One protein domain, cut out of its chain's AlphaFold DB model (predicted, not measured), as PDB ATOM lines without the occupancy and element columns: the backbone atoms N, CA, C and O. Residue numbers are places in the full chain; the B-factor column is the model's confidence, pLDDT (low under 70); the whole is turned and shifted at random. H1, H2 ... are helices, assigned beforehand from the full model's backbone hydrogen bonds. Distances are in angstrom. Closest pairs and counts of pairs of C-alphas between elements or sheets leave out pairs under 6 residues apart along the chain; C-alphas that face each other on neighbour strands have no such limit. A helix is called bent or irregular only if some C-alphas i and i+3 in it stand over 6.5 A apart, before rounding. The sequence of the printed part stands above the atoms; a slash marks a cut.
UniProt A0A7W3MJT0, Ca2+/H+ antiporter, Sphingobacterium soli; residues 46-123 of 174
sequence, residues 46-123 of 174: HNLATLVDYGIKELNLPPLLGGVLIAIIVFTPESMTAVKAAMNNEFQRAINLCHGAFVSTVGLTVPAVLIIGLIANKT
ATOM      1  N   HIS A  46     120.227 172.398 265.518       88.44
ATOM      2  CA  HIS A  46     118.860 172.644 265.054       88.44
ATOM      3  C   HIS A  46     117.980 173.292 266.137       88.44
ATOM      4  O   HIS A  46     117.243 174.246 265.871       88.44
ATOM      5  N   ASN A  47     118.098 172.807 267.376       92.19
ATOM      6  CA  ASN A  47     117.377 173.362 268.522       92.19
ATOM      7  C   ASN A  47     117.868 174.778 268.844       92.19
ATOM      8  O   ASN A  47     117.061 175.662 269.117       92.19
ATOM      9  N   LEU A  48     119.181 175.007 268.752       91.44
ATOM     10  CA  LEU A  48     119.781 176.321 268.956       91.44
ATOM     11  C   LEU A  48     119.304 177.330 267.906       91.44
ATOM     12  O   LEU A  48     118.919 178.433 268.277       91.44
ATOM     13  N   ALA A  49     119.272 176.954 266.623       88.62
ATOM     14  CA  ALA A  49     118.756 177.822 265.564       88.62
ATOM     15  C   ALA A  49     117.296 178.224 265.830       88.62
ATOM     16  O   ALA A  49     116.961 179.405 265.799       88.62
ATOM     17  N   THR A  50     116.454 177.256 266.203       91.31
ATOM     18  CA  THR A  50     115.041 177.510 266.535       91.31
ATOM     19  C   THR A  50     114.890 178.438 267.745       91.31
ATOM     20  O   THR A  50     114.054 179.340 267.736       91.31
ATOM     21  N   LEU A  51     115.713 178.239 268.780       92.44
ATOM     22  CA  LEU A  51     115.711 179.075 269.980       92.44
ATOM     23  C   LEU A  51     116.126 180.520 269.672       92.44
ATOM     24  O   LEU A  51     115.490 181.455 270.154       92.44
ATOM     25  N   VAL A  52     117.173 180.701 268.865       92.62
ATOM     26  CA  VAL A  52     117.655 182.025 268.447       92.62
ATOM     27  C   VAL A  52     116.596 182.739 267.603       92.62
ATOM     28  O   VAL A  52     116.277 183.890 267.890       92.62
ATOM     29  N   ASP A  53     115.986 182.052 266.633       90.50
ATOM     30  CA  ASP A  53     114.924 182.618 265.791       90.50
ATOM     31  C   ASP A  53     113.697 183.041 266.605       90.50
ATOM     32  O   ASP A  53     113.104 184.089 266.344       90.50
ATOM     33  N   TYR A  54     113.306 182.237 267.599       91.31
ATOM     34  CA  TYR A  54     112.204 182.571 268.498       91.31
ATOM     35  C   TYR A  54     112.526 183.813 269.340       91.31
ATOM     36  O   TYR A  54     111.731 184.749 269.378       91.31
ATOM     37  N   GLY A  55     113.719 183.867 269.944       90.69
ATOM     38  CA  GLY A  55     114.158 185.018 270.737       90.69
ATOM     39  C   GLY A  55     114.233 186.314 269.925       90.69
ATOM     40  O   GLY A  55     113.820 187.367 270.406       90.69
ATOM     41  N   ILE A  56     114.696 186.243 268.675       92.19
ATOM     42  CA  ILE A  56     114.738 187.398 267.766       92.19
ATOM     43  C   ILE A  56     113.329 187.892 267.437       92.19
ATOM     44  O   ILE A  56     113.091 189.099 267.455       92.19
ATOM     45  N   LYS A  57     112.385 186.979 267.173       90.88
ATOM     46  CA  LYS A  57     110.993 187.330 266.858       90.88
ATOM     47  C   LYS A  57     110.265 187.957 268.044       90.88
ATOM     48  O   LYS A  57     109.633 188.992 267.868       90.88
ATOM     49  N   GLU A  58     110.382 187.373 269.235       92.06
ATOM     50  CA  GLU A  58     109.759 187.902 270.462       92.06
ATOM     51  C   GLU A  58     110.275 189.306 270.810       92.06
ATOM     52  O   GLU A  58     109.514 190.181 271.223       92.06
ATOM     53  N   LEU A  59     111.568 189.557 270.588       90.44
ATOM     54  CA  LEU A  59     112.201 190.846 270.869       90.44
ATOM     55  C   LEU A  59     112.104 191.854 269.709       90.44
ATOM     56  O   LEU A  59     112.640 192.954 269.832       90.44
ATOM     57  N   ASN A  60     111.433 191.511 268.601       87.44
ATOM     58  CA  ASN A  60     111.363 192.321 267.374       87.44
ATOM     59  C   ASN A  60     112.748 192.769 266.857       87.44
ATOM     60  O   ASN A  60     112.928 193.901 266.405       87.44
ATOM     61  N   LEU A  61     113.740 191.880 266.942       89.12
ATOM     62  CA  LEU A  61     115.109 192.137 266.498       89.12
ATOM     63  C   LEU A  61     115.284 191.858 264.990       89.12
ATOM     64  O   LEU A  61     114.526 191.075 264.409       89.12
ATOM     65  N   PRO A  62     116.303 192.451 264.338       87.25
ATOM     66  CA  PRO A  62     116.594 192.200 262.929       87.25
ATOM     67  C   PRO A  62     116.904 190.716 262.648       87.25
ATOM     68  O   PRO A  62     117.735 190.129 263.347       87.25
ATOM     69  N   PRO A  63     116.334 190.104 261.590       83.50
ATOM     70  CA  PRO A  63     116.566 188.691 261.267       83.50
ATOM     71  C   PRO A  63     118.036 188.331 261.011       83.50
ATOM     72  O   PRO A  63     118.461 187.219 261.320       83.50
ATOM     73  N   LEU A  64     118.836 189.272 260.491       84.75
ATOM     74  CA  LEU A  64     120.264 189.062 260.221       84.75
ATOM     75  C   LEU A  64     121.068 188.760 261.498       84.75
ATOM     76  O   LEU A  64     122.100 188.087 261.438       84.75
ATOM     77  N   LEU A  65     120.574 189.189 262.664       89.00
ATOM     78  CA  LEU A  65     121.225 188.958 263.951       89.00
ATOM     79  C   LEU A  65     121.323 187.463 264.296       89.00
ATOM     80  O   LEU A  65     122.267 187.058 264.972       89.00
ATOM     81  N   GLY A  66     120.397 186.632 263.803       90.19
ATOM     82  CA  GLY A  66     120.384 185.194 264.087       90.19
ATOM     83  C   GLY A  66     121.633 184.499 263.566       90.19
ATOM     84  O   GLY A  66     122.314 183.792 264.309       90.19
ATOM     85  N   GLY A  67     122.003 184.791 262.317       88.25
ATOM     86  CA  GLY A  67     123.238 184.288 261.718       88.25
ATOM     87  C   GLY A  67     124.488 184.780 262.450       88.25
ATOM     88  O   GLY A  67     125.403 183.995 262.697       88.25
ATOM     89  N   VAL A  68     124.509 186.052 262.864       90.56
ATOM     90  CA  VAL A  68     125.639 186.641 263.604       90.56
ATOM     91  C   VAL A  68     125.815 185.999 264.979       90.56
ATOM     92  O   VAL A  68     126.936 185.656 265.352       90.56
ATOM     93  N   LEU A  69     124.730 185.776 265.722       92.62
ATOM     94  CA  LEU A  69     124.781 185.110 267.026       92.62
ATOM     95  C   LEU A  69     125.282 183.671 266.908       92.62
ATOM     96  O   LEU A  69     126.155 183.260 267.675       92.62
ATOM     97  N   ILE A  70     124.779 182.918 265.926       90.88
ATOM     98  CA  ILE A  70     125.234 181.546 265.675       90.88
ATOM     99  C   ILE A  70     126.722 181.542 265.308       90.88
ATOM    100  O   ILE A  70     127.475 180.735 265.851       90.88
ATOM    101  N   ALA A  71     127.169 182.466 264.451       90.50
ATOM    102  CA  ALA A  71     128.580 182.600 264.107       90.50
ATOM    103  C   ALA A  71     129.439 182.870 265.353       90.50
ATOM    104  O   ALA A  71     130.421 182.166 265.577       90.50
ATOM    105  N   ILE A  72     129.047 183.818 266.213       92.38
ATOM    106  CA  ILE A  72     129.765 184.099 267.464       92.38
ATOM    107  C   ILE A  72     129.880 182.830 268.312       92.38
ATOM    108  O   ILE A  72     130.985 182.481 268.718       92.38
ATOM    109  N   ILE A  73     128.784 182.098 268.533       92.25
ATOM    110  CA  ILE A  73     128.787 180.875 269.352       92.25
ATOM    111  C   ILE A  73     129.743 179.818 268.779       92.25
ATOM    112  O   ILE A  73     130.537 179.242 269.523       92.25
ATOM    113  N   VAL A  74     129.704 179.590 267.462       89.12
ATOM    114  CA  VAL A  74     130.515 178.558 266.794       89.12
ATOM    115  C   VAL A  74     132.003 178.924 266.763       89.12
ATOM    116  O   VAL A  74     132.841 178.061 267.017       89.12
ATOM    117  N   PHE A  75     132.352 180.193 266.516       90.62
ATOM    118  CA  PHE A  75     133.750 180.647 266.437       90.62
ATOM    119  C   PHE A  75     134.368 181.030 267.790       90.62
ATOM    120  O   PHE A  75     135.587 181.209 267.873       90.62
ATOM    121  N   THR A  76     133.575 181.147 268.862       93.62
ATOM    122  CA  THR A  76     134.056 181.503 270.211       93.62
ATOM    123  C   THR A  76     135.242 180.652 270.689       93.62
ATOM    124  O   THR A  76     136.257 181.245 271.060       93.62
ATOM    125  N   PRO A  77     135.191 179.302 270.695       90.31
ATOM    126  CA  PRO A  77     136.278 178.499 271.260       90.31
ATOM    127  C   PRO A  77     137.610 178.713 270.529       90.31
ATOM    128  O   PRO A  77     138.645 178.887 271.172       90.31
ATOM    129  N   GLU A  78     137.595 178.778 269.197       90.25
ATOM    130  CA  GLU A  78     138.797 179.050 268.402       90.25
ATOM    131  C   GLU A  78     139.306 180.477 268.629       90.25
ATOM    132  O   GLU A  78     140.498 180.678 268.877       90.25
ATOM    133  N   SER A  79     138.400 181.458 268.661       92.50
ATOM    134  CA  SER A  79     138.732 182.863 268.925       92.50
ATOM    135  C   SER A  79     139.399 183.037 270.291       92.50
ATOM    136  O   SER A  79     140.410 183.730 270.405       92.50
ATOM    137  N   MET A  80     138.910 182.342 271.325       95.69
ATOM    138  CA  MET A  80     139.535 182.333 272.652       95.69
ATOM    139  C   MET A  80     140.965 181.781 272.606       95.69
ATOM    140  O   MET A  80     141.869 182.349 273.225       95.69
ATOM    141  N   THR A  81     141.203 180.698 271.859       94.56
ATOM    142  CA  THR A  81     142.560 180.145 271.710       94.56
ATOM    143  C   THR A  81     143.492 181.069 270.926       94.56
ATOM    144  O   THR A  81     144.666 181.180 271.283       94.56
ATOM    145  N   ALA A  82     142.981 181.784 269.921       94.06
ATOM    146  CA  ALA A  82     143.749 182.749 269.144       94.06
ATOM    147  C   ALA A  82     144.131 183.984 269.974       94.06
ATOM    148  O   ALA A  82     145.291 184.397 269.957       94.06
ATOM    149  N   VAL A  83     143.198 184.523 270.768       94.81
ATOM    150  CA  VAL A  83     143.472 185.625 271.707       94.81
ATOM    151  C   VAL A  83     144.517 185.201 272.738       94.81
ATOM    152  O   VAL A  83     145.479 185.930 272.971       94.81
ATOM    153  N   LYS A  84     144.396 183.993 273.302       95.75
ATOM    154  CA  LYS A  84     145.393 183.454 274.239       95.75
ATOM    155  C   LYS A  84     146.780 183.325 273.596       95.75
ATOM    156  O   LYS A  84     147.771 183.698 274.219       95.75
ATOM    157  N   ALA A  85     146.863 182.837 272.358       94.62
ATOM    158  CA  ALA A  85     148.118 182.765 271.609       94.62
ATOM    159  C   ALA A  85     148.714 184.164 271.359       94.62
ATOM    160  O   ALA A  85     149.911 184.369 271.554       94.62
ATOM    161  N   ALA A  86     147.881 185.148 271.009       92.06
ATOM    162  CA  ALA A  86     148.310 186.531 270.815       92.06
ATOM    163  C   ALA A  86     148.857 187.160 272.110       92.06
ATOM    164  O   ALA A  86     149.914 187.786 272.080       92.06
ATOM    165  N   MET A  87     148.197 186.936 273.254       94.62
ATOM    166  CA  MET A  87     148.679 187.382 274.572       94.62
ATOM    167  C   MET A  87     150.028 186.754 274.951       94.62
ATOM    168  O   MET A  87     150.841 187.391 275.616       94.62
ATOM    169  N   ASN A  88     150.288 185.529 274.489       95.75
ATOM    170  CA  ASN A  88     151.554 184.824 274.689       95.75
ATOM    171  C   ASN A  88     152.640 185.204 273.663       95.75
ATOM    172  O   ASN A  88     153.683 184.556 273.616       95.75
ATOM    173  N   ASN A  89     152.422 186.235 272.839       92.25
ATOM    174  CA  ASN A  89     153.305 186.645 271.738       92.25
ATOM    175  C   ASN A  89     153.509 185.567 270.649       92.25
ATOM    176  O   ASN A  89     154.453 185.640 269.860       92.25
ATOM    177  N   GLU A  90     152.603 184.592 270.535       93.75
ATOM    178  CA  GLU A  90     152.623 183.561 269.491       93.75
ATOM    179  C   GLU A  90     151.915 184.061 268.214       93.75
ATOM    180  O   GLU A  90     150.903 183.503 267.782       93.75
ATOM    181  N   PHE A  91     152.433 185.129 267.593       87.94
ATOM    182  CA  PHE A  91     151.773 185.810 266.464       87.94
ATOM    183  C   PHE A  91     151.435 184.869 265.295       87.94
ATOM    184  O   PHE A  91     150.309 184.882 264.801       87.94
ATOM    185  N   GLN A  92     152.372 183.995 264.902       91.00
ATOM    186  CA  GLN A  92     152.151 183.025 263.821       91.00
ATOM    187  C   GLN A  92     151.029 182.029 264.152       91.00
ATOM    188  O   GLN A  92     150.258 181.630 263.284       91.00
ATOM    189  N   ARG A  93     150.918 181.615 265.418       93.19
ATOM    190  CA  ARG A  93     149.870 180.690 265.846       93.19
ATOM    191  C   ARG A  93     148.515 181.382 265.835       93.19
ATOM    192  O   ARG A  93     147.578 180.840 265.258       93.19
ATOM    193  N   ALA A  94     148.428 182.575 266.422       92.06
ATOM    194  CA  ALA A  94     147.205 183.370 266.433       92.06
ATOM    195  C   ALA A  94     146.689 183.622 265.008       92.06
ATOM    196  O   ALA A  94     145.508 183.411 264.741       92.06
ATOM    197  N   ILE A  95     147.579 183.984 264.073       89.12
ATOM    198  CA  ILE A  95     147.173 184.225 262.688       89.12
ATOM    199  C   ILE A  95     146.751 182.946 261.967       89.12
ATOM    200  O   ILE A  95     145.735 182.957 261.274       89.12
ATOM    201  N   ASN A  96     147.465 181.836 262.172       92.31
ATOM    202  CA  ASN A  96     147.110 180.552 261.572       92.31
ATOM    203  C   ASN A  96     145.734 180.066 262.049       92.31
ATOM    204  O   ASN A  96     144.979 179.524 261.248       92.31
ATOM    205  N   LEU A  97     145.391 180.285 263.323       93.19
ATOM    206  CA  LEU A  97     144.064 179.983 263.867       93.19
ATOM    207  C   LEU A  97     142.985 180.865 263.223       93.19
ATOM    208  O   LEU A  97     142.048 180.336 262.632       93.19
ATOM    209  N   CYS A  98     143.141 182.193 263.264       89.62
ATOM    210  CA  CYS A  98     142.130 183.116 262.736       89.62
ATOM    211  C   CYS A  98     141.923 182.972 261.220       89.62
ATOM    212  O   CYS A  98     140.793 182.837 260.754       89.62
ATOM    213  N   HIS A  99     143.005 182.981 260.432       89.06
ATOM    214  CA  HIS A  99     142.897 182.833 258.979       89.06
ATOM    215  C   HIS A  99     142.529 181.411 258.569       89.06
ATOM    216  O   HIS A  99     141.818 181.250 257.583       89.06
ATOM    217  N   GLY A 100     142.971 180.390 259.308       91.56
ATOM    218  CA  GLY A 100     142.569 179.008 259.061       91.56
ATOM    219  C   GLY A 100     141.056 178.838 259.181       91.56
ATOM    220  O   GLY A 100     140.425 178.331 258.254       91.56
ATOM    221  N   ALA A 101     140.467 179.348 260.266       91.50
ATOM    222  CA  ALA A 101     139.021 179.344 260.478       91.50
ATOM    223  C   ALA A 101     138.275 180.114 259.373       91.50
ATOM    224  O   ALA A 101     137.313 179.609 258.787       91.50
ATOM    225  N   PHE A 102     138.758 181.311 259.022       90.62
ATOM    226  CA  PHE A 102     138.164 182.142 257.973       90.62
ATOM    227  C   PHE A 102     138.210 181.477 256.588       90.62
ATOM    228  O   PHE A 102     137.183 181.355 255.919       90.62
ATOM    229  N   VAL A 103     139.387 181.011 256.162       92.19
ATOM    230  CA  VAL A 103     139.584 180.375 254.850       92.19
ATOM    231  C   VAL A 103     138.841 179.044 254.770       92.19
ATOM    232  O   VAL A 103     138.289 178.741 253.720       92.19
ATOM    233  N   SER A 104     138.746 178.274 255.858       93.81
ATOM    234  CA  SER A 104     137.905 177.070 255.899       93.81
ATOM    235  C   SER A 104     136.422 177.414 255.704       93.81
ATOM    236  O   SER A 104     135.721 176.783 254.916       93.81
ATOM    237  N   THR A 105     135.949 178.489 256.337       92.06
ATOM    238  CA  THR A 105     134.546 178.913 256.235       92.06
ATOM    239  C   THR A 105     134.194 179.394 254.830       92.06
ATOM    240  O   THR A 105     133.223 178.932 254.234       92.06
ATOM    241  N   VAL A 106     134.995 180.300 254.269       90.69
ATOM    242  CA  VAL A 106     134.732 180.884 252.943       90.69
ATOM    243  C   VAL A 106     135.129 179.934 251.810       90.69
ATOM    244  O   VAL A 106     134.444 179.868 250.795       90.69
ATOM    245  N   GLY A 107     136.221 179.187 251.974       93.19
ATOM    246  CA  GLY A 107     136.782 178.297 250.957       93.19
ATOM    247  C   GLY A 107     136.186 176.890 250.936       93.19
ATOM    248  O   GLY A 107     136.280 176.226 249.907       93.19
ATOM    249  N   LEU A 108     135.562 176.430 252.028       95.06
ATOM    250  CA  LEU A 108     134.963 175.094 252.112       95.06
ATOM    251  C   LEU A 108     133.511 175.122 252.598       95.06
ATOM    252  O   LEU A 108     132.650 174.578 251.910       95.06
ATOM    253  N   THR A 109     133.201 175.759 253.731       93.19
ATOM    254  CA  THR A 109     131.845 175.702 254.315       93.19
ATOM    255  C   THR A 109     130.796 176.373 253.428       93.19
ATOM    256  O   THR A 109     129.767 175.764 253.142       93.19
ATOM    257  N   VAL A 110     131.054 177.590 252.944       92.50
ATOM    258  CA  VAL A 110     130.143 178.313 252.042       92.50
ATOM    259  C   VAL A 110     129.912 177.530 250.737       92.50
ATOM    260  O   VAL A 110     128.751 177.253 250.425       92.50
ATOM    261  N   PRO A 111     130.953 177.085 250.000       93.88
ATOM    262  CA  PRO A 111     130.773 176.231 248.827       93.88
ATOM    263  C   PRO A 111     130.014 174.934 249.118       93.88
ATOM    264  O   PRO A 111     129.131 174.567 248.348       93.88
ATOM    265  N   ALA A 112     130.309 174.254 250.229       95.38
ATOM    266  CA  ALA A 112     129.616 173.024 250.602       95.38
ATOM    267  C   ALA A 112     128.116 173.265 250.817       95.38
ATOM    268  O   ALA A 112     127.297 172.514 250.291       95.38
ATOM    269  N   VAL A 113     127.742 174.340 251.520       93.25
ATOM    270  CA  VAL A 113     126.335 174.718 251.724       93.25
ATOM    271  C   VAL A 113     125.650 175.054 250.398       93.25
ATOM    272  O   VAL A 113     124.522 174.612 250.179       93.25
ATOM    273  N   LEU A 114     126.320 175.768 249.488       93.62
ATOM    274  CA  LEU A 114     125.781 176.055 248.155       93.62
ATOM    275  C   LEU A 114     125.561 174.778 247.332       93.62
ATOM    276  O   LEU A 114     124.501 174.617 246.733       93.62
ATOM    277  N   ILE A 115     126.526 173.854 247.332       95.19
ATOM    278  CA  ILE A 115     126.419 172.565 246.631       95.19
ATOM    279  C   ILE A 115     125.264 171.738 247.205       95.19
ATOM    280  O   ILE A 115     124.447 171.217 246.449       95.19
ATOM    281  N   ILE A 116     125.153 171.655 248.534       94.81
ATOM    282  CA  ILE A 116     124.041 170.965 249.202       94.81
ATOM    283  C   ILE A 116     122.708 171.628 248.836       94.81
ATOM    284  O   ILE A 116     121.744 170.924 248.545       94.81
ATOM    285  N   GLY A 117     122.650 172.963 248.799       93.75
ATOM    286  CA  GLY A 117     121.474 173.721 248.369       93.75
ATOM    287  C   GLY A 117     121.048 173.383 246.941       93.75
ATOM    288  O   GLY A 117     119.877 173.083 246.711       93.75
ATOM    289  N   LEU A 118     122.002 173.331 246.005       93.75
ATOM    290  CA  LEU A 118     121.756 172.938 244.613       93.75
ATOM    291  C   LEU A 118     121.202 171.511 244.510       93.75
ATOM    292  O   LEU A 118     120.203 171.296 243.831       93.75
ATOM    293  N   ILE A 119     121.799 170.550 245.223       96.19
ATOM    294  CA  ILE A 119     121.332 169.152 245.245       96.19
ATOM    295  C   ILE A 119     119.932 169.051 245.874       96.19
ATOM    296  O   ILE A 119     119.095 168.275 245.420       96.19
ATOM    297  N   ALA A 120     119.657 169.856 246.900       94.56
ATOM    298  CA  ALA A 120     118.371 169.905 247.588       94.56
ATOM    299  C   ALA A 120     117.304 170.752 246.863       94.56
ATOM    300  O   ALA A 120     116.218 170.938 247.414       94.56
ATOM    301  N   ASN A 121     117.590 171.277 245.662       92.69
ATOM    302  CA  ASN A 121     116.731 172.208 244.917       92.69
ATOM    303  C   ASN A 121     116.296 173.443 245.735       92.69
ATOM    304  O   ASN A 121     115.186 173.953 245.579       92.69
ATOM    305  N   LYS A 122     117.172 173.937 246.618       90.19
ATOM    306  CA  LYS A 122     116.977 175.170 247.391       90.19
ATOM    307  C   LYS A 122     117.924 176.257 246.897       90.19
ATOM    308  O   LYS A 122     119.141 176.089 246.905       90.19
ATOM    309  N   THR A 123     117.369 177.402 246.515       85.56
ATOM    310  CA  THR A 123     118.148 178.588 246.153       85.56
ATOM    311  C   THR A 123     118.683 179.265 247.414       85.56
ATOM    312  O   THR A 123     117.947 179.892 248.173       85.56
TER     313      THR A 123
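What this domain is: This is residues 46 to 123 of the 174 residues of the protein "Ca2+/H+ antiporter" of Sphingobacterium soli (UniProt A0A7W3MJT0). Two long bent helices, H2 and H3, make an open V: H2b and H3a pack near the turn at residues 88 to 90, and beyond them the legs spread. The shorter H1 packs on H2a, at the other end of H2, while residues 103 to 113 and 115 to 121 stick out on the H3 leg, which runs nearly straight. The printed part has 78 residues with three named helices in the order H1, H2, H3 and no named strand, and its class is all helix. It is loose, with a radius of gyration of the C-alphas of 16.1 A and spans of 43 by 34 by 19 A.

How they stand to each other: H1, residues 46 to 58, and H2a, residues 64 to 74, touch and form a helical hairpin, opposite ways at a steep tilt of 39 degrees; their closest C-alphas, of Val 52 and Gly 66, are 6.0 A apart. By its hydrogen bonds H2, residues 64 to 87, was assigned as one helix, but it is bent: C-alphas 74 and 77 are 7.3 A apart. Its arms H2a and H2b, residues 77 to 87, stand at a steep tilt of 67 degrees, only just short of about perpendicular. H3, residues 91 to 119, was likewise assigned as one helix but is bent, with C-alphas 107 and 110 6.7 A apart; its arms, H3a up to residue 107 and H3b from residue 110, stand at a shallow tilt of 18 degrees. H2b and H3a touch as a helical hairpin, opposite ways at a shallow tilt of 28 degrees; the closest C-alphas, of Ala 82 and Ala 94, are 4.4 A apart. H2a is apart from H3a and H3b. In H1 and the four arms every O i to N i+4 pair is within hydrogen-bond range.

Where its parts are: H1 begins at C-alpha 46, (118.860, 172.644, 265.054), and is 18.6 A long. H2a measures 16.1 A, H2b 15.6 A, H3a 22.8 A and H3b 14.4 A, which ends at C-alpha 119, (121.332, 169.152, 245.245).

The domain as a whole: The C-alphas of Asn 89 and Asn 121, the two farthest apart, are 47.6 A apart. The printed part has no cut, both links are tight, and no printed residue is under 70 in pLDDT.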